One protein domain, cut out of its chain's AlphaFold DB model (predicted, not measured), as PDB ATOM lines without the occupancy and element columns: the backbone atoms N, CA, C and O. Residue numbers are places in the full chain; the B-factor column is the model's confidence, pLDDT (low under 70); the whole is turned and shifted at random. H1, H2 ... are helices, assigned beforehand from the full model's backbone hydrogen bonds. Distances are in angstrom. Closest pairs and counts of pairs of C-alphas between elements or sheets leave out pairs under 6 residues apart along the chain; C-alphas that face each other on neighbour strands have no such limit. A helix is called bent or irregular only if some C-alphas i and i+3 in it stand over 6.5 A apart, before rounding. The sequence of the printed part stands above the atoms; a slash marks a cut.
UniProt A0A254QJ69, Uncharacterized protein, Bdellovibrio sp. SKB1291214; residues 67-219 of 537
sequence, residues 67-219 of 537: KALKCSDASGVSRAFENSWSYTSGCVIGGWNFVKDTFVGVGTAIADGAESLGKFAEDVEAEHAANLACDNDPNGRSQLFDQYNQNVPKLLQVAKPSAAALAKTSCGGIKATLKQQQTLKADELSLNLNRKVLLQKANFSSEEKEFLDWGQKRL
ATOM      1  N   LYS A  67      16.339  30.455   7.436       87.88
ATOM      2  CA  LYS A  67      17.732  30.811   7.725       87.88
ATOM      3  C   LYS A  67      18.355  30.021   8.865       87.88
ATOM      4  O   LYS A  67      19.573  29.867   8.890       87.88
ATOM      5  N   ALA A  68      17.536  29.510   9.775       89.06
ATOM      6  CA  ALA A  68      17.954  28.804  10.971       89.06
ATOM      7  C   ALA A  68      18.706  27.512  10.651       89.06
ATOM      8  O   ALA A  68      18.530  26.903   9.594       89.06
ATOM      9  N   LEU A  69      19.527  27.100  11.614       86.88
ATOM     10  CA  LEU A  69      20.262  25.848  11.608       86.88
ATOM     11  C   LEU A  69      19.298  24.666  11.415       86.88
ATOM     12  O   LEU A  69      18.358  24.472  12.192       86.88
ATOM     13  N   LYS A  70      19.561  23.865  10.381       86.81
ATOM     14  CA  LYS A  70      18.841  22.628  10.079       86.81
ATOM     15  C   LYS A  70      19.711  21.437  10.463       86.81
ATOM     16  O   LYS A  70      20.741  21.187   9.846       86.81
ATOM     17  N   CYS A  71      19.298  20.693  11.486       81.25
ATOM     18  CA  CYS A  71      20.069  19.560  12.005       81.25
ATOM     19  C   CYS A  71      19.991  18.298  11.142       81.25
ATOM     20  O   CYS A  71      20.801  17.385  11.306       81.25
ATOM     21  N   SER A  72      19.077  18.280  10.172       72.12
ATOM     22  CA  SER A  72      19.049  17.333   9.058       72.12
ATOM     23  C   SER A  72      20.135  17.614   8.007       72.12
ATOM     24  O   SER A  72      20.621  16.672   7.387       72.12
ATOM     25  N   ASP A  73      20.587  18.868   7.871       59.75
ATOM     26  CA  ASP A  73      21.535  19.322   6.839       59.75
ATOM     27  C   ASP A  73      23.008  19.216   7.268       59.75
ATOM     28  O   ASP A  73      23.900  19.661   6.544       59.75
ATOM     29  N   ALA A  74      23.297  18.608   8.425       51.12
ATOM     30  CA  ALA A  74      24.645  18.447   8.989       51.12
ATOM     31  C   ALA A  74      25.552  17.474   8.195       51.12
ATOM     32  O   ALA A  74      26.469  16.864   8.747       51.12
ATOM     33  N   SER A  75      25.303  17.304   6.897       48.75
ATOM     34  CA  SER A  75      26.179  16.573   5.992       48.75
ATOM     35  C   SER A  75      27.404  17.431   5.657       48.75
ATOM     36  O   SER A  75      27.321  18.647   5.490       48.75
ATOM     37  N   GLY A  76      28.577  16.801   5.557       51.78
ATOM     38  CA  GLY A  76      29.876  17.444   5.315       51.78
ATOM     39  C   GLY A  76      30.018  18.217   3.993       51.78
ATOM     40  O   GLY A  76      31.130  18.613   3.655       51.78
ATOM     41  N   VAL A  77      28.927  18.454   3.262       49.62
ATOM     42  CA  VAL A  77      28.889  19.106   1.951       49.62
ATOM     43  C   VAL A  77      29.313  20.573   2.047       49.62
ATOM     44  O   VAL A  77      30.202  20.987   1.310       49.62
ATOM     45  N   SER A  78      28.800  21.355   3.004       53.00
ATOM     46  CA  SER A  78      29.217  22.762   3.159       53.00
ATOM     47  C   SER A  78      30.699  22.903   3.509       53.00
ATOM     48  O   SER A  78      31.395  23.728   2.924       53.00
ATOM     49  N   ARG A  79      31.219  22.035   4.387       54.81
ATOM     50  CA  ARG A  79      32.650  21.986   4.737       54.81
ATOM     51  C   ARG A  79      33.526  21.513   3.575       54.81
ATOM     52  O   ARG A  79      34.642  22.006   3.428       54.81
ATOM     53  N   ALA A  80      33.047  20.584   2.748       55.38
ATOM     54  CA  ALA A  80      33.745  20.165   1.533       55.38
ATOM     55  C   ALA A  80      33.809  21.307   0.501       55.38
ATOM     56  O   ALA A  80      34.842  21.504  -0.137       55.38
ATOM     57  N   PHE A  81      32.744  22.112   0.397       59.66
ATOM     58  CA  PHE A  81      32.680  23.273  -0.491       59.66
ATOM     59  C   PHE A  81      33.522  24.455  -0.028       59.66
ATOM     60  O   PHE A  81      34.216  25.044  -0.855       59.66
ATOM     61  N   GLU A  82      33.513  24.769   1.269       56.12
ATOM     62  CA  GLU A  82      34.345  25.825   1.862       56.12
ATOM     63  C   GLU A  82      35.839  25.624   1.563       56.12
ATOM     64  O   GLU A  82      36.576  26.597   1.419       56.12
ATOM     65  N   ASN A  83      36.269  24.368   1.410       53.44
ATOM     66  CA  ASN A  83      37.644  23.998   1.069       53.44
ATOM     67  C   ASN A  83      37.881  23.824  -0.442       53.44
ATOM     68  O   ASN A  83      39.000  23.521  -0.858       53.44
ATOM     69  N   SER A  84      36.853  23.987  -1.281       59.16
ATOM     70  CA  SER A  84      37.004  23.903  -2.734       59.16
ATOM     71  C   SER A  84      37.531  25.227  -3.293       59.16
ATOM     72  O   SER A  84      36.999  26.313  -3.034       59.16
ATOM     73  N   TRP A  85      38.572  25.141  -4.124       50.22
ATOM     74  CA  TRP A  85      39.139  26.296  -4.822       50.22
ATOM     75  C   TRP A  85      38.084  27.048  -5.643       50.22
ATOM     76  O   TRP A  85      38.074  28.278  -5.659       50.22
ATOM     77  N   SER A  86      37.153  26.333  -6.281       58.88
ATOM     78  CA  SER A  86      36.062  26.911  -7.077       58.88
ATOM     79  C   SER A  86      35.133  27.812  -6.265       58.88
ATOM     80  O   SER A  86      34.724  28.863  -6.755       58.88
ATOM     81  N   TYR A  87      34.824  27.430  -5.024       66.50
ATOM     82  CA  TYR A  87      33.981  28.226  -4.140       66.50
ATOM     83  C   TYR A  87      34.691  29.517  -3.734       66.50
ATOM     84  O   TYR A  87      34.221  30.610  -4.041       66.50
ATOM     85  N   THR A  88      35.880  29.400  -3.139       65.62
ATOM     86  CA  THR A  88      36.644  30.562  -2.666       65.62
ATOM     87  C   THR A  88      36.976  31.516  -3.816       65.62
ATOM     88  O   THR A  88      36.768  32.722  -3.705       65.62
ATOM     89  N   SER A  89      37.430  30.990  -4.956       61.41
ATOM     90  CA  SER A  89      37.791  31.796  -6.128       61.41
ATOM     91  C   SER A  89      36.595  32.527  -6.748       61.41
ATOM     92  O   SER A  89      36.720  33.710  -7.074       61.41
ATOM     93  N   GLY A  90      35.435  31.873  -6.864       66.69
ATOM     94  CA  GLY A  90      34.215  32.506  -7.359       66.69
ATOM     95  C   GLY A  90      33.659  33.552  -6.386       66.69
ATOM     96  O   GLY A  90      33.202  34.610  -6.822       66.69
ATOM     97  N   CYS A  91      33.795  33.320  -5.076       76.06
ATOM     98  CA  CYS A  91      33.399  34.276  -4.046       76.06
ATOM     99  C   CYS A  91      34.211  35.562  -4.150       76.06
ATOM    100  O   CYS A  91      33.636  36.646  -4.136       76.06
ATOM    101  N   VAL A  92      35.529  35.471  -4.350       68.56
ATOM    102  CA  VAL A  92      36.362  36.672  -4.515       68.56
ATOM    103  C   VAL A  92      35.976  37.480  -5.765       68.56
ATOM    104  O   VAL A  92      36.131  38.696  -5.771       68.56
ATOM    105  N   ILE A  93      35.469  36.838  -6.821       62.44
ATOM    106  CA  ILE A  93      35.193  37.499  -8.108       62.44
ATOM    107  C   ILE A  93      33.836  38.195  -8.128       62.44
ATOM    108  O   ILE A  93      33.749  39.343  -8.553       62.44
ATOM    109  N   GLY A  94      32.779  37.522  -7.674       64.44
ATOM    110  CA  GLY A  94      31.422  38.066  -7.765       64.44
ATOM    111  C   GLY A  94      30.622  38.009  -6.469       64.44
ATOM    112  O   GLY A  94      29.516  38.551  -6.412       64.44
ATOM    113  N   GLY A  95      31.185  37.438  -5.405       76.38
ATOM    114  CA  GLY A  95      30.455  37.092  -4.191       76.38
ATOM    115  C   GLY A  95      29.485  35.937  -4.423       76.38
ATOM    116  O   GLY A  95      29.617  35.160  -5.371       76.38
ATOM    117  N   TRP A  96      28.485  35.830  -3.556       79.31
ATOM    118  CA  TRP A  96      27.546  34.714  -3.531       79.31
ATOM    119  C   TRP A  96      26.794  34.539  -4.853       79.31
ATOM    120  O   TRP A  96      26.668  33.424  -5.352       79.31
ATOM    121  N   ASN A  97      26.395  35.646  -5.484       70.00
ATOM    122  CA  ASN A  97      25.659  35.643  -6.753       70.00
ATOM    123  C   ASN A  97      26.407  34.994  -7.929       70.00
ATOM    124  O   ASN A  97      25.781  34.713  -8.947       70.00
ATOM    125  N   PHE A  98      27.721  34.801  -7.812       67.75
ATOM    126  CA  PHE A  98      28.549  34.152  -8.829       67.75
ATOM    127  C   PHE A  98      28.801  32.668  -8.532       67.75
ATOM    128  O   PHE A  98      29.114  31.898  -9.436       67.75
ATOM    129  N   VAL A  99      28.677  32.249  -7.268       70.44
ATOM    130  CA  VAL A  99      29.006  30.882  -6.824       70.44
ATOM    131  C   VAL A  99      27.768  30.031  -6.579       70.44
ATOM    132  O   VAL A  99      27.854  28.804  -6.683       70.44
ATOM    133  N   LYS A 100      26.625  30.662  -6.288       70.56
ATOM    134  CA  LYS A 100      25.389  29.977  -5.897       70.56
ATOM    135  C   LYS A 100      24.981  28.870  -6.880       70.56
ATOM    136  O   LYS A 100      24.716  27.769  -6.420       70.56
ATOM    137  N   ASP A 101      25.102  29.082  -8.193       59.84
ATOM    138  CA  ASP A 101      24.726  28.116  -9.242       59.84
ATOM    139  C   ASP A 101      25.510  26.787  -9.107       59.84
ATOM    140  O   ASP A 101      25.018  25.697  -9.391       59.84
ATOM    141  N   THR A 102      26.751  26.861  -8.613       61.03
ATOM    142  CA  THR A 102      27.634  25.698  -8.393       61.03
ATOM    143  C   THR A 102      27.317  24.986  -7.089       61.03
ATOM    144  O   THR A 102      27.402  23.764  -7.005       61.03
ATOM    145  N   PHE A 103      26.995  25.769  -6.062       60.56
ATOM    146  CA  PHE A 103      26.653  25.263  -4.743       60.56
ATOM    147  C   PHE A 103      25.309  24.524  -4.788       60.56
ATOM    148  O   PHE A 103      25.191  23.410  -4.282       60.56
ATOM    149  N   VAL A 104      24.335  25.108  -5.488       57.69
ATOM    150  CA  VAL A 104      23.007  24.543  -5.734       57.69
ATOM    151  C   VAL A 104      23.101  23.296  -6.623       57.69
ATOM    152  O   VAL A 104      22.571  22.253  -6.257       57.69
ATOM    153  N   GLY A 105      23.850  23.346  -7.733       52.81
ATOM    154  CA  GLY A 105      23.954  22.233  -8.688       52.81
ATOM    155  C   GLY A 105      24.717  20.983  -8.219       52.81
ATOM    156  O   GLY A 105      24.632  19.953  -8.879       52.81
ATOM    157  N   VAL A 106      25.470  21.046  -7.114       46.66
ATOM    158  CA  VAL A 106      26.154  19.872  -6.527       46.66
ATOM    159  C   VAL A 106      25.490  19.413  -5.228       46.66
ATOM    160  O   VAL A 106      25.499  18.218  -4.938       46.66
ATOM    161  N   GLY A 107      24.860  20.321  -4.471       46.44
ATOM    162  CA  GLY A 107      23.997  19.940  -3.347       46.44
ATOM    163  C   GLY A 107      22.874  18.985  -3.776       46.44
ATOM    164  O   GLY A 107      22.554  18.049  -3.049       46.44
ATOM    165  N   THR A 108      22.367  19.150  -5.001       43.25
ATOM    166  CA  THR A 108      21.382  18.273  -5.661       43.25
ATOM    167  C   THR A 108      21.883  16.864  -5.979       43.25
ATOM    168  O   THR A 108      21.077  15.946  -6.028       43.25
ATOM    169  N   ALA A 109      23.187  16.662  -6.191       41.16
ATOM    170  CA  ALA A 109      23.741  15.348  -6.532       41.16
ATOM    171  C   ALA A 109      23.998  14.463  -5.298       41.16
ATOM    172  O   ALA A 109      24.312  13.284  -5.444       41.16
ATOM    173  N   ILE A 110      23.920  15.039  -4.091       41.53
ATOM    174  CA  ILE A 110      24.283  14.370  -2.830       41.53
ATOM    175  C   ILE A 110      23.098  14.320  -1.842       41.53
ATOM    176  O   ILE A 110      23.083  13.459  -0.963       41.53
ATOM    177  N   ALA A 111      22.092  15.196  -1.967       41.59
ATOM    178  CA  ALA A 111      20.952  15.264  -1.048       41.59
ATOM    179  C   ALA A 111      19.661  14.646  -1.633       41.59
ATOM    180  O   ALA A 111      18.765  15.369  -2.064       41.59
ATOM    181  N   ASP A 112      19.531  13.317  -1.563       38.88
ATOM    182  CA  ASP A 112      18.293  12.554  -1.837       38.88
ATOM    183  C   ASP A 112      17.219  12.736  -0.730       38.88
ATOM    184  O   ASP A 112      16.743  11.776  -0.121       38.88
ATOM    185  N   GLY A 113      16.829  13.975  -0.411       41.47
ATOM    186  CA  GLY A 113      15.824  14.273   0.619       41.47
ATOM    187  C   GLY A 113      14.800  15.314   0.169       41.47
ATOM    188  O   GLY A 113      15.160  16.453  -0.101       41.47
ATOM    189  N   ALA A 114      13.515  14.947   0.147       38.75
ATOM    190  CA  ALA A 114      12.407  15.729  -0.421       38.75
ATOM    191  C   ALA A 114      12.197  17.156   0.152       38.75
ATOM    192  O   ALA A 114      11.544  17.970  -0.492       38.75
ATOM    193  N   GLU A 115      12.763  17.499   1.315       43.97
ATOM    194  CA  GLU A 115      12.683  18.854   1.898       43.97
ATOM    195  C   GLU A 115      13.685  19.863   1.303       43.97
ATOM    196  O   GLU A 115      13.491  21.072   1.445       43.97
ATOM    197  N   SER A 116      14.746  19.410   0.622       42.69
ATOM    198  CA  SER A 116      15.686  20.312  -0.063       42.69
ATOM    199  C   SER A 116      15.108  20.878  -1.367       42.69
ATOM    200  O   SER A 116      15.552  21.930  -1.822       42.69
ATOM    201  N   LEU A 117      14.071  20.238  -1.925       39.34
ATOM    202  CA  LEU A 117      13.439  20.613  -3.194       39.34
ATOM    203  C   LEU A 117      12.617  21.909  -3.116       39.34
ATOM    204  O   LEU A 117      12.561  22.637  -4.100       39.34
ATOM    205  N   GLY A 118      12.014  22.223  -1.962       44.84
ATOM    206  CA  GLY A 118      11.201  23.437  -1.787       44.84
ATOM    207  C   GLY A 118      12.035  24.719  -1.840       44.84
ATOM    208  O   GLY A 118      11.785  25.588  -2.667       44.84
ATOM    209  N   LYS A 119      13.104  24.795  -1.035       44.91
ATOM    210  CA  LYS A 119      14.043  25.930  -1.081       44.91
ATOM    211  C   LYS A 119      14.881  25.949  -2.359       44.91
ATOM    212  O   LYS A 119      15.199  27.017  -2.858       44.91
ATOM    213  N   PHE A 120      15.184  24.782  -2.934       43.94
ATOM    214  CA  PHE A 120      15.793  24.691  -4.263       43.94
ATOM    215  C   PHE A 120      14.910  25.332  -5.336       43.94
ATOM    216  O   PHE A 120      15.423  26.094  -6.146       43.94
ATOM    217  N   ALA A 121      13.599  25.065  -5.335       47.97
ATOM    218  CA  ALA A 121      12.673  25.707  -6.262       47.97
ATOM    219  C   ALA A 121      12.670  27.227  -6.064       47.97
ATOM    220  O   ALA A 121      12.816  27.951  -7.038       47.97
ATOM    221  N   GLU A 122      12.636  27.708  -4.819       51.56
ATOM    222  CA  GLU A 122      12.688  29.144  -4.511       51.56
ATOM    223  C   GLU A 122      14.013  29.808  -4.927       51.56
ATOM    224  O   GLU A 122      14.010  30.915  -5.465       51.56
ATOM    225  N   ASP A 123      15.160  29.151  -4.735       49.72
ATOM    226  CA  ASP A 123      16.471  29.679  -5.131       49.72
ATOM    227  C   ASP A 123      16.690  29.641  -6.645       49.72
ATOM    228  O   ASP A 123      17.254  30.582  -7.213       49.72
ATOM    229  N   VAL A 124      16.217  28.581  -7.304       53.69
ATOM    230  CA  VAL A 124      16.184  28.465  -8.765       53.69
ATOM    231  C   VAL A 124      15.225  29.496  -9.349       53.69
ATOM    232  O   VAL A 124      15.556  30.116 -10.355       53.69
ATOM    233  N   GLU A 125      14.085  29.758  -8.712       63.25
ATOM    234  CA  GLU A 125      13.141  30.805  -9.106       63.25
ATOM    235  C   GLU A 125      13.726  32.204  -8.897       63.25
ATOM    236  O   GLU A 125      13.643  33.041  -9.795       63.25
ATOM    237  N   ALA A 126      14.383  32.465  -7.766       61.25
ATOM    238  CA  ALA A 126      15.052  33.736  -7.497       61.25
ATOM    239  C   ALA A 126      16.238  33.968  -8.447       61.25
ATOM    240  O   ALA A 126      16.500  35.094  -8.878       61.25
ATOM    241  N   GLU A 127      16.972  32.913  -8.801       62.28
ATOM    242  CA  GLU A 127      18.019  32.971  -9.814       62.28
ATOM    243  C   GLU A 127      17.458  33.173 -11.214       62.28
ATOM    244  O   GLU A 127      17.956  34.032 -11.940       62.28
ATOM    245  N   HIS A 128      16.417  32.435 -11.580       71.00
ATOM    246  CA  HIS A 128      15.710  32.613 -12.834       71.00
ATOM    247  C   HIS A 128      15.192  34.048 -12.944       71.00
ATOM    248  O   HIS A 128      15.418  34.693 -13.960       71.00
ATOM    249  N   ALA A 129      14.615  34.603 -11.876       72.50
ATOM    250  CA  ALA A 129      14.176  35.992 -11.815       72.50
ATOM    251  C   ALA A 129      15.342  36.984 -11.966       72.50
ATOM    252  O   ALA A 129      15.223  37.960 -12.703       72.50
ATOM    253  N   ALA A 130      16.490  36.736 -11.326       70.38
ATOM    254  CA  ALA A 130      17.675  37.586 -11.463       70.38
ATOM    255  C   ALA A 130      18.299  37.510 -12.868       70.38
ATOM    256  O   ALA A 130      18.731  38.527 -13.414       70.38
ATOM    257  N   ASN A 131      18.340  36.319 -13.465       75.25
ATOM    258  CA  ASN A 131      18.808  36.115 -14.831       75.25
ATOM    259  C   ASN A 131      17.836  36.752 -15.827       75.25
ATOM    260  O   ASN A 131      18.297  37.441 -16.725       75.25
ATOM    261  N   LEU A 132      16.524  36.647 -15.600       80.44
ATOM    262  CA  LEU A 132      15.491  37.301 -16.400       80.44
ATOM    263  C   LEU A 132      15.585  38.830 -16.301       80.44
ATOM    264  O   LEU A 132      15.526  39.518 -17.314       80.44
ATOM    265  N   ALA A 133      15.794  39.377 -15.100       79.25
ATOM    266  CA  ALA A 133      16.021  40.808 -14.906       79.25
ATOM    267  C   ALA A 133      17.281  41.288 -15.646       79.25
ATOM    268  O   ALA A 133      17.248  42.313 -16.318       79.25
ATOM    269  N   CYS A 134      18.369  40.517 -15.576       83.50
ATOM    270  CA  CYS A 134      19.596  40.779 -16.329       83.50
ATOM    271  C   CYS A 134      19.398  40.645 -17.848       83.50
ATOM    272  O   CYS A 134      19.961  41.421 -18.617       83.50
ATOM    273  N   ASP A 135      18.586  39.683 -18.287       86.88
ATOM    274  CA  ASP A 135      18.263  39.453 -19.692       86.88
ATOM    275  C   ASP A 135      17.394  40.574 -20.276       86.88
ATOM    276  O   ASP A 135      17.516  40.883 -21.468       86.88
ATOM    277  N   ASN A 136      16.563  41.189 -19.434       87.50
ATOM    278  CA  ASN A 136      15.716  42.333 -19.759       87.50
ATOM    279  C   ASN A 136      16.459  43.677 -19.673       87.50
ATOM    280  O   ASN A 136      15.988  44.659 -20.246       87.50
ATOM    281  N   ASP A 137      17.608  43.744 -18.994       82.69
ATOM    282  CA  ASP A 137      18.485  44.917 -19.009       82.69
ATOM    283  C   ASP A 137      19.279  44.956 -20.333       82.69
ATOM    284  O   ASP A 137      20.090  44.056 -20.591       82.69
ATOM    285  N   PRO A 138      19.125  46.011 -21.163       78.81
ATOM    286  CA  PRO A 138      19.881  46.170 -22.408       78.81
ATOM    287  C   PRO A 138      21.403  46.078 -22.228       78.81
ATOM    288  O   PRO A 138      22.115  45.688 -23.154       78.81
ATOM    289  N   ASN A 139      21.905  46.411 -21.036       87.25
ATOM    290  CA  ASN A 139      23.322  46.382 -20.702       87.25
ATOM    291  C   ASN A 139      23.719  45.207 -19.801       87.25
ATOM    292  O   ASN A 139      24.919  44.956 -19.673       87.25
ATOM    293  N   GLY A 140      22.775  44.465 -19.214       81.19
ATOM    294  CA  GLY A 140      23.050  43.480 -18.161       81.19
ATOM    295  C   GLY A 140      24.060  42.413 -18.594       81.19
ATOM    296  O   GLY A 140      25.079  42.189 -17.942       81.19
ATOM    297  N   ARG A 141      23.859  41.842 -19.785       89.38
ATOM    298  CA  ARG A 141      24.770  40.855 -20.401       89.38
ATOM    299  C   ARG A 141      26.186  41.387 -20.608       89.38
ATOM    300  O   ARG A 141      27.168  40.688 -20.381       89.38
ATOM    301  N   SER A 142      26.279  42.632 -21.056       88.19
ATOM    302  CA  SER A 142      27.537  43.331 -21.309       88.19
ATOM    303  C   SER A 142      28.268  43.639 -19.996       88.19
ATOM    304  O   SER A 142      29.474  43.412 -19.897       88.19
ATOM    305  N   GLN A 143      27.528  44.077 -18.977       83.69
ATOM    306  CA  GLN A 143      28.056  44.386 -17.652       83.69
ATOM    307  C   GLN A 143      28.648  43.160 -16.953       83.69
ATOM    308  O   GLN A 143      29.619  43.316 -16.225       83.69
ATOM    309  N   LEU A 144      28.138  41.946 -17.196       79.88
ATOM    310  CA  LEU A 144      28.724  40.720 -16.632       79.88
ATOM    311  C   LEU A 144      30.183  40.511 -17.071       79.88
ATOM    312  O   LEU A 144      31.029  40.167 -16.245       79.88
ATOM    313  N   PHE A 145      30.501  40.766 -18.345       88.19
ATOM    314  CA  PHE A 145      31.882  40.708 -18.841       88.19
ATOM    315  C   PHE A 145      32.739  41.828 -18.255       88.19
ATOM    316  O   PHE A 145      33.881  41.584 -17.869       88.19
ATOM    317  N   ASP A 146      32.192  43.042 -18.169       85.12
ATOM    318  CA  ASP A 146      32.917  44.195 -17.631       85.12
ATOM    319  C   ASP A 146      33.249  43.983 -16.144       85.12
ATOM    320  O   ASP A 146      34.395  44.155 -15.734       85.12
ATOM    321  N   GLN A 147      32.279  43.518 -15.350       73.94
ATOM    322  CA  GLN A 147      32.462  43.174 -13.939       73.94
ATOM    323  C   GLN A 147      33.473  42.043 -13.758       73.94
ATOM    324  O   GLN A 147      34.346  42.137 -12.898       73.94
ATOM    325  N   TYR A 148      33.395  40.982 -14.564       82.19
ATOM    326  CA  TYR A 148      34.367  39.893 -14.498       82.19
ATOM    327  C   TYR A 148      35.786  40.400 -14.811       82.19
ATOM    328  O   TYR A 148      36.696  40.223 -14.002       82.19
ATOM    329  N   ASN A 149      35.969  41.107 -15.931       86.88
ATOM    330  CA  ASN A 149      37.280  41.577 -16.387       86.88
ATOM    331  C   ASN A 149      37.915  42.625 -15.460       86.88
ATOM    332  O   ASN A 149      39.139  42.693 -15.375       86.88
ATOM    333  N   GLN A 150      37.108  43.414 -14.745       80.31
ATOM    334  CA  GLN A 150      37.590  44.357 -13.729       80.31
ATOM    335  C   GLN A 150      38.179  43.663 -12.492       80.31
ATOM    336  O   GLN A 150      38.978  44.270 -11.781       80.31
ATOM    337  N   ASN A 151      37.797  42.410 -12.225       69.62
ATOM    338  CA  ASN A 151      38.160  41.685 -11.003       69.62
ATOM    339  C   ASN A 151      39.209  40.577 -11.222       69.62
ATOM    340  O   ASN A 151      39.610  39.904 -10.260       69.62
ATOM    341  N   VAL A 152      39.679  40.385 -12.459       74.94
ATOM    342  CA  VAL A 152      40.692  39.380 -12.815       74.94
ATOM    343  C   VAL A 152      41.897  40.013 -13.532       74.94
ATOM    344  O   VAL A 152      41.738  41.044 -14.189       74.94
ATOM    345  N   PRO A 153      43.101  39.415 -13.439       82.19
ATOM    346  CA  PRO A 153      44.288  39.879 -14.149       82.19
ATOM    347  C   PRO A 153      44.078  39.832 -15.652       82.19
ATOM    348  O   PRO A 153      43.318  38.993 -16.143       82.19
ATOM    349  N   LYS A 154      44.838  40.640 -16.390       90.00
ATOM    350  CA  LYS A 154      44.776  40.690 -17.862       90.00
ATOM    351  C   LYS A 154      44.796  39.317 -18.540       90.00
ATOM    352  O   LYS A 154      43.992  39.073 -19.432       90.00
ATOM    353  N   LEU A 155      45.637  38.393 -18.071       87.31
ATOM    354  CA  LEU A 155      45.740  37.042 -18.642       87.31
ATOM    355  C   LEU A 155      44.468  36.190 -18.469       87.31
ATOM    356  O   LEU A 155      44.235  35.265 -19.244       87.31
ATOM    357  N   LEU A 156      43.626  36.508 -17.481       84.75
ATOM    358  CA  LEU A 156      42.344  35.842 -17.236       84.75
ATOM    359  C   LEU A 156      41.146  36.574 -17.837       84.75
ATOM    360  O   LEU A 156      40.030  36.047 -17.779       84.75
ATOM    361  N   GLN A 157      41.349  37.759 -18.413       90.69
ATOM    362  CA  GLN A 157      40.262  38.498 -19.031       90.69
ATOM    363  C   GLN A 157      39.682  37.712 -20.213       90.69
ATOM    364  O   GLN A 157      40.366  36.987 -20.951       90.69
ATOM    365  N   VAL A 158      38.369  37.827 -20.368       89.56
ATOM    366  CA  VAL A 158      37.612  37.205 -21.448       89.56
ATOM    367  C   VAL A 158      37.168  38.306 -22.393       89.56
ATOM    368  O   VAL A 158      36.604  39.318 -21.973       89.56
ATOM    369  N   ALA A 159      37.442  38.117 -23.684       91.88
ATOM    370  CA  ALA A 159      37.025  39.060 -24.706       91.88
ATOM    371  C   ALA A 159      35.501  39.193 -24.689       91.88
ATOM    372  O   ALA A 159      34.774  38.197 -24.713       91.88
ATOM    373  N   LYS A 160      35.029  40.436 -24.646       92.69
ATOM    374  CA  LYS A 160      33.604  40.739 -24.672       92.69
ATOM    375  C   LYS A 160      33.031  40.356 -26.043       92.69
ATOM    376  O   LYS A 160      33.533  40.857 -27.052       92.69
ATOM    377  N   PRO A 161      32.006  39.489 -26.110       92.06
ATOM    378  CA  PRO A 161      31.380  39.127 -27.375       92.06
ATOM    379  C   PRO A 161      30.721  40.335 -28.048       92.06
ATOM    380  O   PRO A 161      30.374  41.323 -27.397       92.06
ATOM    381  N   SER A 162      30.503  40.243 -29.362       92.75
ATOM    382  CA  SER A 162      29.755  41.267 -30.097       92.75
ATOM    383  C   SER A 162      28.321  41.381 -29.569       92.75
ATOM    384  O   SER A 162      27.761  40.413 -29.050       92.75
ATOM    385  N   ALA A 163      27.686  42.541 -29.750       90.50
ATOM    386  CA  ALA A 163      26.296  42.748 -29.334       90.50
ATOM    387  C   ALA A 163      25.344  41.680 -29.910       90.50
ATOM    388  O   ALA A 163      24.469  41.184 -29.206       90.50
ATOM    389  N   ALA A 164      25.574  41.250 -31.157       90.06
ATOM    390  CA  ALA A 164      24.802  40.190 -31.805       90.06
ATOM    391  C   ALA A 164      24.997  38.802 -31.163       90.06
ATOM    392  O   ALA A 164      24.071  37.994 -31.167       90.06
ATOM    393  N   ALA A 165      26.182  38.512 -30.616       88.69
ATOM    394  CA  ALA A 165      26.447  37.278 -29.877       88.69
ATOM    395  C   ALA A 165      25.875  37.337 -28.449       88.69
ATOM    396  O   ALA A 165      25.277  36.367 -27.983       88.69
ATOM    397  N   LEU A 166      25.990  38.494 -27.786       89.56
ATOM    398  CA  LEU A 166      25.385  38.732 -26.474       89.56
ATOM    399  C   LEU A 166      23.861  38.590 -26.531       89.56
ATOM    400  O   LEU A 166      23.294  37.921 -25.679       89.56
ATOM    401  N   ALA A 167      23.202  39.122 -27.563       87.56
ATOM    402  CA  ALA A 167      21.750  39.022 -27.726       87.56
ATOM    403  C   ALA A 167      21.229  37.574 -27.844       87.56
ATOM    404  O   ALA A 167      20.054  37.324 -27.593       87.56
ATOM    405  N   LYS A 168      22.091  36.620 -28.220       90.38
ATOM    406  CA  LYS A 168      21.741  35.197 -28.366       90.38
ATOM    407  C   LYS A 168      22.021  34.365 -27.115       90.38
ATOM    408  O   LYS A 168      21.706  33.179 -27.107       90.38
ATOM    409  N   THR A 169      22.634  34.952 -26.090       87.62
ATOM    410  CA  THR A 169      23.070  34.229 -24.891       87.62
ATOM    411  C   THR A 169      22.354  34.794 -23.673       87.62
ATOM    412  O   THR A 169      22.356  36.005 -23.458       87.62
ATOM    413  N   SER A 170      21.749  33.933 -22.856       91.12
ATOM    414  CA  SER A 170      21.165  34.377 -21.589       91.12
ATOM    415  C   SER A 170      22.255  34.811 -20.609       91.12
ATOM    416  O   SER A 170      23.396  34.341 -20.677       91.12
ATOM    417  N   CYS A 171      21.915  35.669 -19.650       81.62
ATOM    418  CA  CYS A 171      22.831  36.032 -18.569       81.62
ATOM    419  C   CYS A 171      23.348  34.801 -17.801       81.62
ATOM    420  O   CYS A 171      24.525  34.760 -17.443       81.62
ATOM    421  N   GLY A 172      22.516  33.768 -17.614       79.38
ATOM    422  CA  GLY A 172      22.945  32.484 -17.041       79.38
ATOM    423  C   GLY A 172      23.995  31.772 -17.906       79.38
ATOM    424  O   GLY A 172      25.044  31.366 -17.406       79.38
ATOM    425  N   GLY A 173      23.781  31.710 -19.226       81.62
ATOM    426  CA  GLY A 173      24.754  31.142 -20.167       81.62
ATOM    427  C   GLY A 173      26.081  31.909 -20.199       81.62
ATOM    428  O   GLY A 173      27.155  31.305 -20.274       81.62
ATOM    429  N   ILE A 174      26.032  33.238 -20.069       85.12
ATOM    430  CA  ILE A 174      27.223  34.091 -19.966       85.12
ATOM    431  C   ILE A 174      28.010  33.786 -18.688       85.12
ATOM    432  O   ILE A 174      29.219  33.573 -18.766       85.12
ATOM    433  N   LYS A 175      27.349  33.719 -17.524       80.44
ATOM    434  CA  LYS A 175      28.000  33.380 -16.244       80.44
ATOM    435  C   LYS A 175      28.681  32.012 -16.302       80.44
ATOM    436  O   LYS A 175      29.853  31.900 -15.938       80.44
ATOM    437  N   ALA A 176      27.987  31.001 -16.829       75.00
ATOM    438  CA  ALA A 176      28.541  29.661 -17.015       75.00
ATOM    439  C   ALA A 176      29.784  29.677 -17.924       75.00
ATOM    440  O   ALA A 176      30.809  29.079 -17.589       75.00
ATOM    441  N   THR A 177      29.725  30.430 -19.026       82.25
ATOM    442  CA  THR A 177      30.845  30.580 -19.966       82.25
ATOM    443  C   THR A 177      32.045  31.267 -19.318       82.25
ATOM    444  O   THR A 177      33.166  30.775 -19.429       82.25
ATOM    445  N   LEU A 178      31.828  32.385 -18.618       81.50
ATOM    446  CA  LEU A 178      32.884  33.119 -17.915       81.50
ATOM    447  C   LEU A 178      33.582  32.232 -16.884       81.50
ATOM    448  O   LEU A 178      34.809  32.190 -16.842       81.50
ATOM    449  N   LYS A 179      32.807  31.465 -16.114       74.56
ATOM    450  CA  LYS A 179      33.333  30.513 -15.137       74.56
ATOM    451  C   LYS A 179      34.173  29.417 -15.799       74.56
ATOM    452  O   LYS A 179      35.290  29.157 -15.359       74.56
ATOM    453  N   GLN A 180      33.663  28.789 -16.859       77.88
ATOM    454  CA  GLN A 180      34.392  27.741 -17.576       77.88
ATOM    455  C   GLN A 180      35.709  28.273 -18.158       77.88
ATOM    456  O   GLN A 180      36.756  27.647 -18.000       77.88
ATOM    457  N   GLN A 181      35.666  29.446 -18.794       80.44
ATOM    458  CA  GLN A 181      36.846  30.107 -19.352       80.44
ATOM    459  C   GLN A 181      37.864  30.455 -18.270       80.44
ATOM    460  O   GLN A 181      39.059  30.256 -18.469       80.44
ATOM    461  N   GLN A 182      37.399  30.930 -17.116       77.12
ATOM    462  CA  GLN A 182      38.266  31.222 -15.988       77.12
ATOM    463  C   GLN A 182      39.004  29.970 -15.513       77.12
ATOM    464  O   GLN A 182      40.219  30.030 -15.359       77.12
ATOM    465  N   THR A 183      38.300  28.856 -15.283       69.50
ATOM    466  CA  THR A 183      38.925  27.606 -14.824       69.50
ATOM    467  C   THR A 183      39.970  27.128 -15.823       69.50
ATOM    468  O   THR A 183      41.127  26.959 -15.455       69.50
ATOM    469  N   LEU A 184      39.596  27.018 -17.101       76.50
ATOM    470  CA  LEU A 184      40.504  26.536 -18.141       76.50
ATOM    471  C   LEU A 184      41.744  27.425 -18.283       76.50
ATOM    472  O   LEU A 184      42.866  26.923 -18.257       76.50
ATOM    473  N   LYS A 185      41.559  28.750 -18.372       82.94
ATOM    474  CA  LYS A 185      42.681  29.688 -18.499       82.94
ATOM    475  C   LYS A 185      43.547  29.725 -17.245       82.94
ATOM    476  O   LYS A 185      44.764  29.813 -17.360       82.94
ATOM    477  N   ALA A 186      42.952  29.680 -16.054       73.06
ATOM    478  CA  ALA A 186      43.704  29.704 -14.803       73.06
ATOM    479  C   ALA A 186      44.546  28.440 -14.623       73.06
ATOM    480  O   ALA A 186      45.704  28.553 -14.217       73.06
ATOM    481  N   ASP A 187      44.003  27.271 -14.959       72.56
ATOM    482  CA  ASP A 187      44.727  26.002 -14.892       72.56
ATOM    483  C   ASP A 187      45.873  25.978 -15.910       72.56
ATOM    484  O   ASP A 187      47.015  25.673 -15.557       72.56
ATOM    485  N   GLU A 188      45.607  26.395 -17.151       79.81
ATOM    486  CA  GLU A 188      46.619  26.486 -18.205       79.81
ATOM    487  C   GLU A 188      47.750  27.461 -17.835       79.81
ATOM    488  O   GLU A 188      48.933  27.121 -17.925       79.81
ATOM    489  N   LEU A 189      47.407  28.666 -17.365       82.19
ATOM    490  CA  LEU A 189      48.383  29.666 -16.927       82.19
ATOM    491  C   LEU A 189      49.195  29.176 -15.731       82.19
ATOM    492  O   LEU A 189      50.413  29.343 -15.718       82.19
ATOM    493  N   SER A 190      48.552  28.536 -14.754       74.56
ATOM    494  CA  SER A 190      49.237  27.998 -13.575       74.56
ATOM    495  C   SER A 190      50.230  26.905 -13.964       74.56
ATOM    496  O   SER A 190      51.377  26.933 -13.519       74.56
ATOM    497  N   LEU A 191      49.840  25.981 -14.848       74.81
ATOM    498  CA  LEU A 191      50.735  24.950 -15.379       74.81
ATOM    499  C   LEU A 191      51.917  25.562 -16.143       74.81
ATOM    500  O   LEU A 191      53.066  25.174 -15.920       74.81
ATOM    501  N   ASN A 192      51.659  26.552 -16.999       80.50
ATOM    502  CA  ASN A 192      52.693  27.229 -17.783       80.50
ATOM    503  C   ASN A 192      53.684  28.008 -16.905       80.50
ATOM    504  O   ASN A 192      54.898  27.935 -17.121       80.50
ATOM    505  N   LEU A 193      53.193  28.719 -15.890       80.75
ATOM    506  CA  LEU A 193      54.026  29.473 -14.955       80.75
ATOM    507  C   LEU A 193      54.825  28.549 -14.036       80.75
ATOM    508  O   LEU A 193      56.030  28.747 -13.889       80.75
ATOM    509  N   ASN A 194      54.212  27.485 -13.510       73.38
ATOM    510  CA  ASN A 194      54.923  26.465 -12.736       73.38
ATOM    511  C   ASN A 194      56.032  25.813 -13.565       73.38
ATOM    512  O   ASN A 194      57.150  25.640 -13.085       73.38
ATOM    513  N   ARG A 195      55.772  25.530 -14.846       79.69
ATOM    514  CA  ARG A 195      56.802  25.037 -15.765       79.69
ATOM    515  C   ARG A 195      57.942  26.043 -15.936       79.69
ATOM    516  O   ARG A 195      59.098  25.632 -15.942       79.69
ATOM    517  N   LYS A 196      57.664  27.347 -16.048       81.75
ATOM    518  CA  LYS A 196      58.712  28.388 -16.110       81.75
ATOM    519  C   LYS A 196      59.554  28.447 -14.834       81.75
ATOM    520  O   LYS A 196      60.777  28.522 -14.942       81.75
ATOM    521  N   VAL A 197      58.917  28.359 -13.665       75.25
ATOM    522  CA  VAL A 197      59.592  28.309 -12.357       75.25
ATOM    523  C   VAL A 197      60.506  27.086 -12.266       75.25
ATOM    524  O   VAL A 197      61.687  27.228 -11.962       75.25
ATOM    525  N   LEU A 198      59.992  25.896 -12.597       72.81
ATOM    526  CA  LEU A 198      60.756  24.642 -12.566       72.81
ATOM    527  C   LEU A 198      61.932  24.641 -13.548       72.81
ATOM    528  O   LEU A 198      62.984  24.083 -13.258       72.81
ATOM    529  N   LEU A 199      61.776  25.304 -14.695       81.69
ATOM    530  CA  LEU A 199      62.840  25.486 -15.685       81.69
ATOM    531  C   LEU A 199      63.796  26.646 -15.349       81.69
ATOM    532  O   LEU A 199      64.594  27.024 -16.207       81.69
ATOM    533  N   GLN A 200      63.700  27.239 -14.150       72.31
ATOM    534  CA  GLN A 200      64.501  28.384 -13.691       72.31
ATOM    535  C   GLN A 200      64.506  29.577 -14.666       72.31
ATOM    536  O   GLN A 200      65.450  30.367 -14.722       72.31
ATOM    537  N   LYS A 201      63.434  29.746 -15.448       70.56
ATOM    538  CA  LYS A 201      63.288  30.896 -16.342       70.56
ATOM    539  C   LYS A 201      62.808  32.091 -15.519       70.56
ATOM    540  O   LYS A 201      61.619  32.227 -15.258       70.56
ATOM    541  N   ALA A 202      63.737  32.963 -15.127       60.25
ATOM    542  CA  ALA A 202      63.481  34.095 -14.224       60.25
ATOM    543  C   ALA A 202      62.680  35.268 -14.839       60.25
ATOM    544  O   ALA A 202      62.336  36.220 -14.139       60.25
ATOM    545  N   ASN A 203      62.367  35.220 -16.138       82.94
ATOM    546  CA  ASN A 203      61.729  36.331 -16.841       82.94
ATOM    547  C   ASN A 203      60.222  36.101 -17.001       82.94
ATOM    548  O   ASN A 203      59.773  35.501 -17.981       82.94
ATOM    549  N   PHE A 204      59.454  36.615 -16.042       85.94
ATOM    550  CA  PHE A 204      58.001  36.768 -16.155       85.94
ATOM    551  C   PHE A 204      57.653  38.088 -16.846       85.94
ATOM    552  O   PHE A 204      58.249  39.127 -16.532       85.94
ATOM    553  N   SER A 205      56.673  38.060 -17.753       90.94
ATOM    554  CA  SER A 205      56.095  39.281 -18.325       90.94
ATOM    555  C   SER A 205      55.401  40.122 -17.242       90.94
ATOM    556  O   SER A 205      55.143  39.649 -16.134       90.94
ATOM    557  N   SER A 206      55.088  41.384 -17.540       89.44
ATOM    558  CA  SER A 206      54.318  42.238 -16.622       89.44
ATOM    559  C   SER A 206      52.951  41.638 -16.281       89.44
ATOM    560  O   SER A 206      52.534  41.699 -15.130       89.44
ATOM    561  N   GLU A 207      52.288  41.010 -17.249       89.44
ATOM    562  CA  GLU A 207      50.971  40.384 -17.077       89.44
ATOM    563  C   GLU A 207      51.066  39.052 -16.315       89.44
ATOM    564  O   GLU A 207      50.192  38.719 -15.520       89.44
ATOM    565  N   GLU A 208      52.160  38.307 -16.498       87.19
ATOM    566  CA  GLU A 208      52.450  37.100 -15.714       87.19
ATOM    567  C   GLU A 208      52.757  37.446 -14.260       87.19
ATOM    568  O   GLU A 208      52.289  36.758 -13.359       87.19
ATOM    569  N   LYS A 209      53.491  38.537 -14.015       84.56
ATOM    570  CA  LYS A 209      53.700  39.072 -12.663       84.56
ATOM    571  C   LYS A 209      52.394  39.555 -12.049       84.56
ATOM    572  O   LYS A 209      52.150  39.259 -10.893       84.56
ATOM    573  N   GLU A 210      51.533  40.230 -12.809       82.62
ATOM    574  CA  GLU A 210      50.197  40.627 -12.347       82.62
ATOM    575  C   GLU A 210      49.361  39.406 -11.940       82.62
ATOM    576  O   GLU A 210      48.733  39.421 -10.884       82.62
ATOM    577  N   PHE A 211      49.392  38.327 -12.731       81.31
ATOM    578  CA  PHE A 211      48.722  37.070 -12.402       81.31
ATOM    579  C   PHE A 211      49.332  36.379 -11.176       81.31
ATOM    580  O   PHE A 211      48.589  35.935 -10.304       81.31
ATOM    581  N   LEU A 212      50.663  36.308 -11.080       75.94
ATOM    582  CA  LEU A 212      51.363  35.731  -9.930       75.94
ATOM    583  C   LEU A 212      51.111  36.540  -8.659       75.94
ATOM    584  O   LEU A 212      50.795  35.945  -7.640       75.94
ATOM    585  N   ASP A 213      51.167  37.869  -8.716       74.81
ATOM    586  CA  ASP A 213      50.853  38.763  -7.601       74.81
ATOM    587  C   ASP A 213      49.380  38.654  -7.209       74.81
ATOM    588  O   ASP A 213      49.055  38.650  -6.026       74.81
ATOM    589  N   TRP A 214      48.469  38.571  -8.181       73.25
ATOM    590  CA  TRP A 214      47.047  38.346  -7.922       73.25
ATOM    591  C   TRP A 214      46.809  36.977  -7.280       73.25
ATOM    592  O   TRP A 214      46.026  36.875  -6.338       73.25
ATOM    593  N   GLY A 215      47.535  35.947  -7.723       64.75
ATOM    594  CA  GLY A 215      47.557  34.617  -7.126       64.75
ATOM    595  C   GLY A 215      48.134  34.628  -5.711       64.75
ATOM    596  O   GLY A 215      47.490  34.125  -4.806       64.75
ATOM    597  N   GLN A 216      49.282  35.266  -5.482       60.44
ATOM    598  CA  GLN A 216      49.972  35.368  -4.189       60.44
ATOM    599  C   GLN A 216      49.204  36.226  -3.176       60.44
ATOM    600  O   GLN A 216      49.095  35.853  -2.013       60.44
ATOM    601  N   LYS A 217      48.582  37.332  -3.607       59.62
ATOM    602  CA  LYS A 217      47.655  38.122  -2.771       59.62
ATOM    603  C   LYS A 217      46.403  37.325  -2.387       59.62
ATOM    604  O   LYS A 217      45.783  37.632  -1.373       59.62
ATOM    605  N   ARG A 218      46.039  36.306  -3.177       53.38
ATOM    606  CA  ARG A 218      44.961  35.337  -2.896       53.38
ATOM    607  C   ARG A 218      45.444  34.056  -2.200       53.38
ATOM    608  O   ARG A 218      44.613  33.307  -1.696       53.38
ATOM    609  N   LEU A 219      46.755  33.823  -2.161       46.53
ATOM    610  CA  LEU A 219      47.433  32.667  -1.580       46.53
ATOM    611  C   LEU A 219      48.449  33.127  -0.515       46.53
ATOM    612  O   LEU A 219      49.648  32.905  -0.685       46.53
TER     613      LEU A 219
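AT A GLANCE: This is residues 67 to 219 of the 537 residues of an uncharacterized protein of Bdellovibrio sp. SKB1291214 (UniProt A0A254QJ69). Two long helices, H4 and H7, meet at the end of H4 and the start of H7 as an open L, and the helical hairpin of H2 and H3, with short H1 beyond it, lies between the arms. H5 packs on the first part of H7, H6 sits beyond the corner, and after the far end of H7 the printed part folds back into H8. The 153 printed residues include eight named helices, H1 to H8 in order, and no named strand; the class is all helix. The whole is flat, 56 by 41 by 21 A, and only just loose, close to compact, with a radius of gyration of the C-alphas of 18.3 A.

IN THESE COORDINATES: H1 covers residues 77 to 82, from C-alpha 77 at (28.889, 19.106, 1.951). H2 is residues 85 to 94, and H3 is residues 96 to 110, 20.6 A long. H3 is irregular: C-alphas 98 and 101 are 7.2 A apart. H4, residues 116 to 136, is 29.5 A long. H5 is residues 140 to 151, 16.8 A, and H6 residues 163 to 166. H7, the longest helix, runs 40.1 A through residues 171 to 198, from C-alpha 171 at (22.831, 36.032, -18.569). H8, residues 206 to 218, is 18.0 A long and ends with C-alpha 218 at (44.961, 35.337, -2.896).

HOW THE PARTS SIT: H5 is the hub, touching H2, H4 and H7. It touches H7 along residues 171 to 178 of H7 alone, the same way at a shallow tilt of 22 degrees; the closest C-alphas, of Arg 141 and Cys 171, are 5.5 A apart. H4 and H5 only just touch, only at the corner, with C-alphas 134 and 140 at 4.8 A. H2 and H5 only just touch, only at their ends, with C-alphas 93 and 151 at 5.9 A. H4 touches H7 about perpendicular, at 86 degrees, closest at C-alphas 131 and 171, 5.5 A. H2 and H3 form a helical hairpin, opposite ways at a shallow tilt of 31 degrees, with C-alphas 90 and 99 closest at 5.5 A. H1 is close to H3 but not clearly touching, with C-alphas 77 and 107 at 7.3 A. H6 is likewise close to H5, with C-alphas 141 and 166 at 6.5 A, and H8 to H7, with C-alphas 193 and 208 at 7.8 A. Every O i to N i+4 pair is within hydrogen-bond range in H1, H2, H4, H7 and H8, against 7 of 11 in H3 and 6 of 8 in H5; H6 is too short for such a pair.

THE WHOLE: The C-alphas of Ala 114 and Ala 202 are farthest apart, 56.0 A. The printed part has no cut, and the long link is H5 to H6, with 11 residues. The mean pLDDT of the printed part is 71.5; 57 residues are under 70, among them 73 to 90, 101 to 127 and 215 to 219.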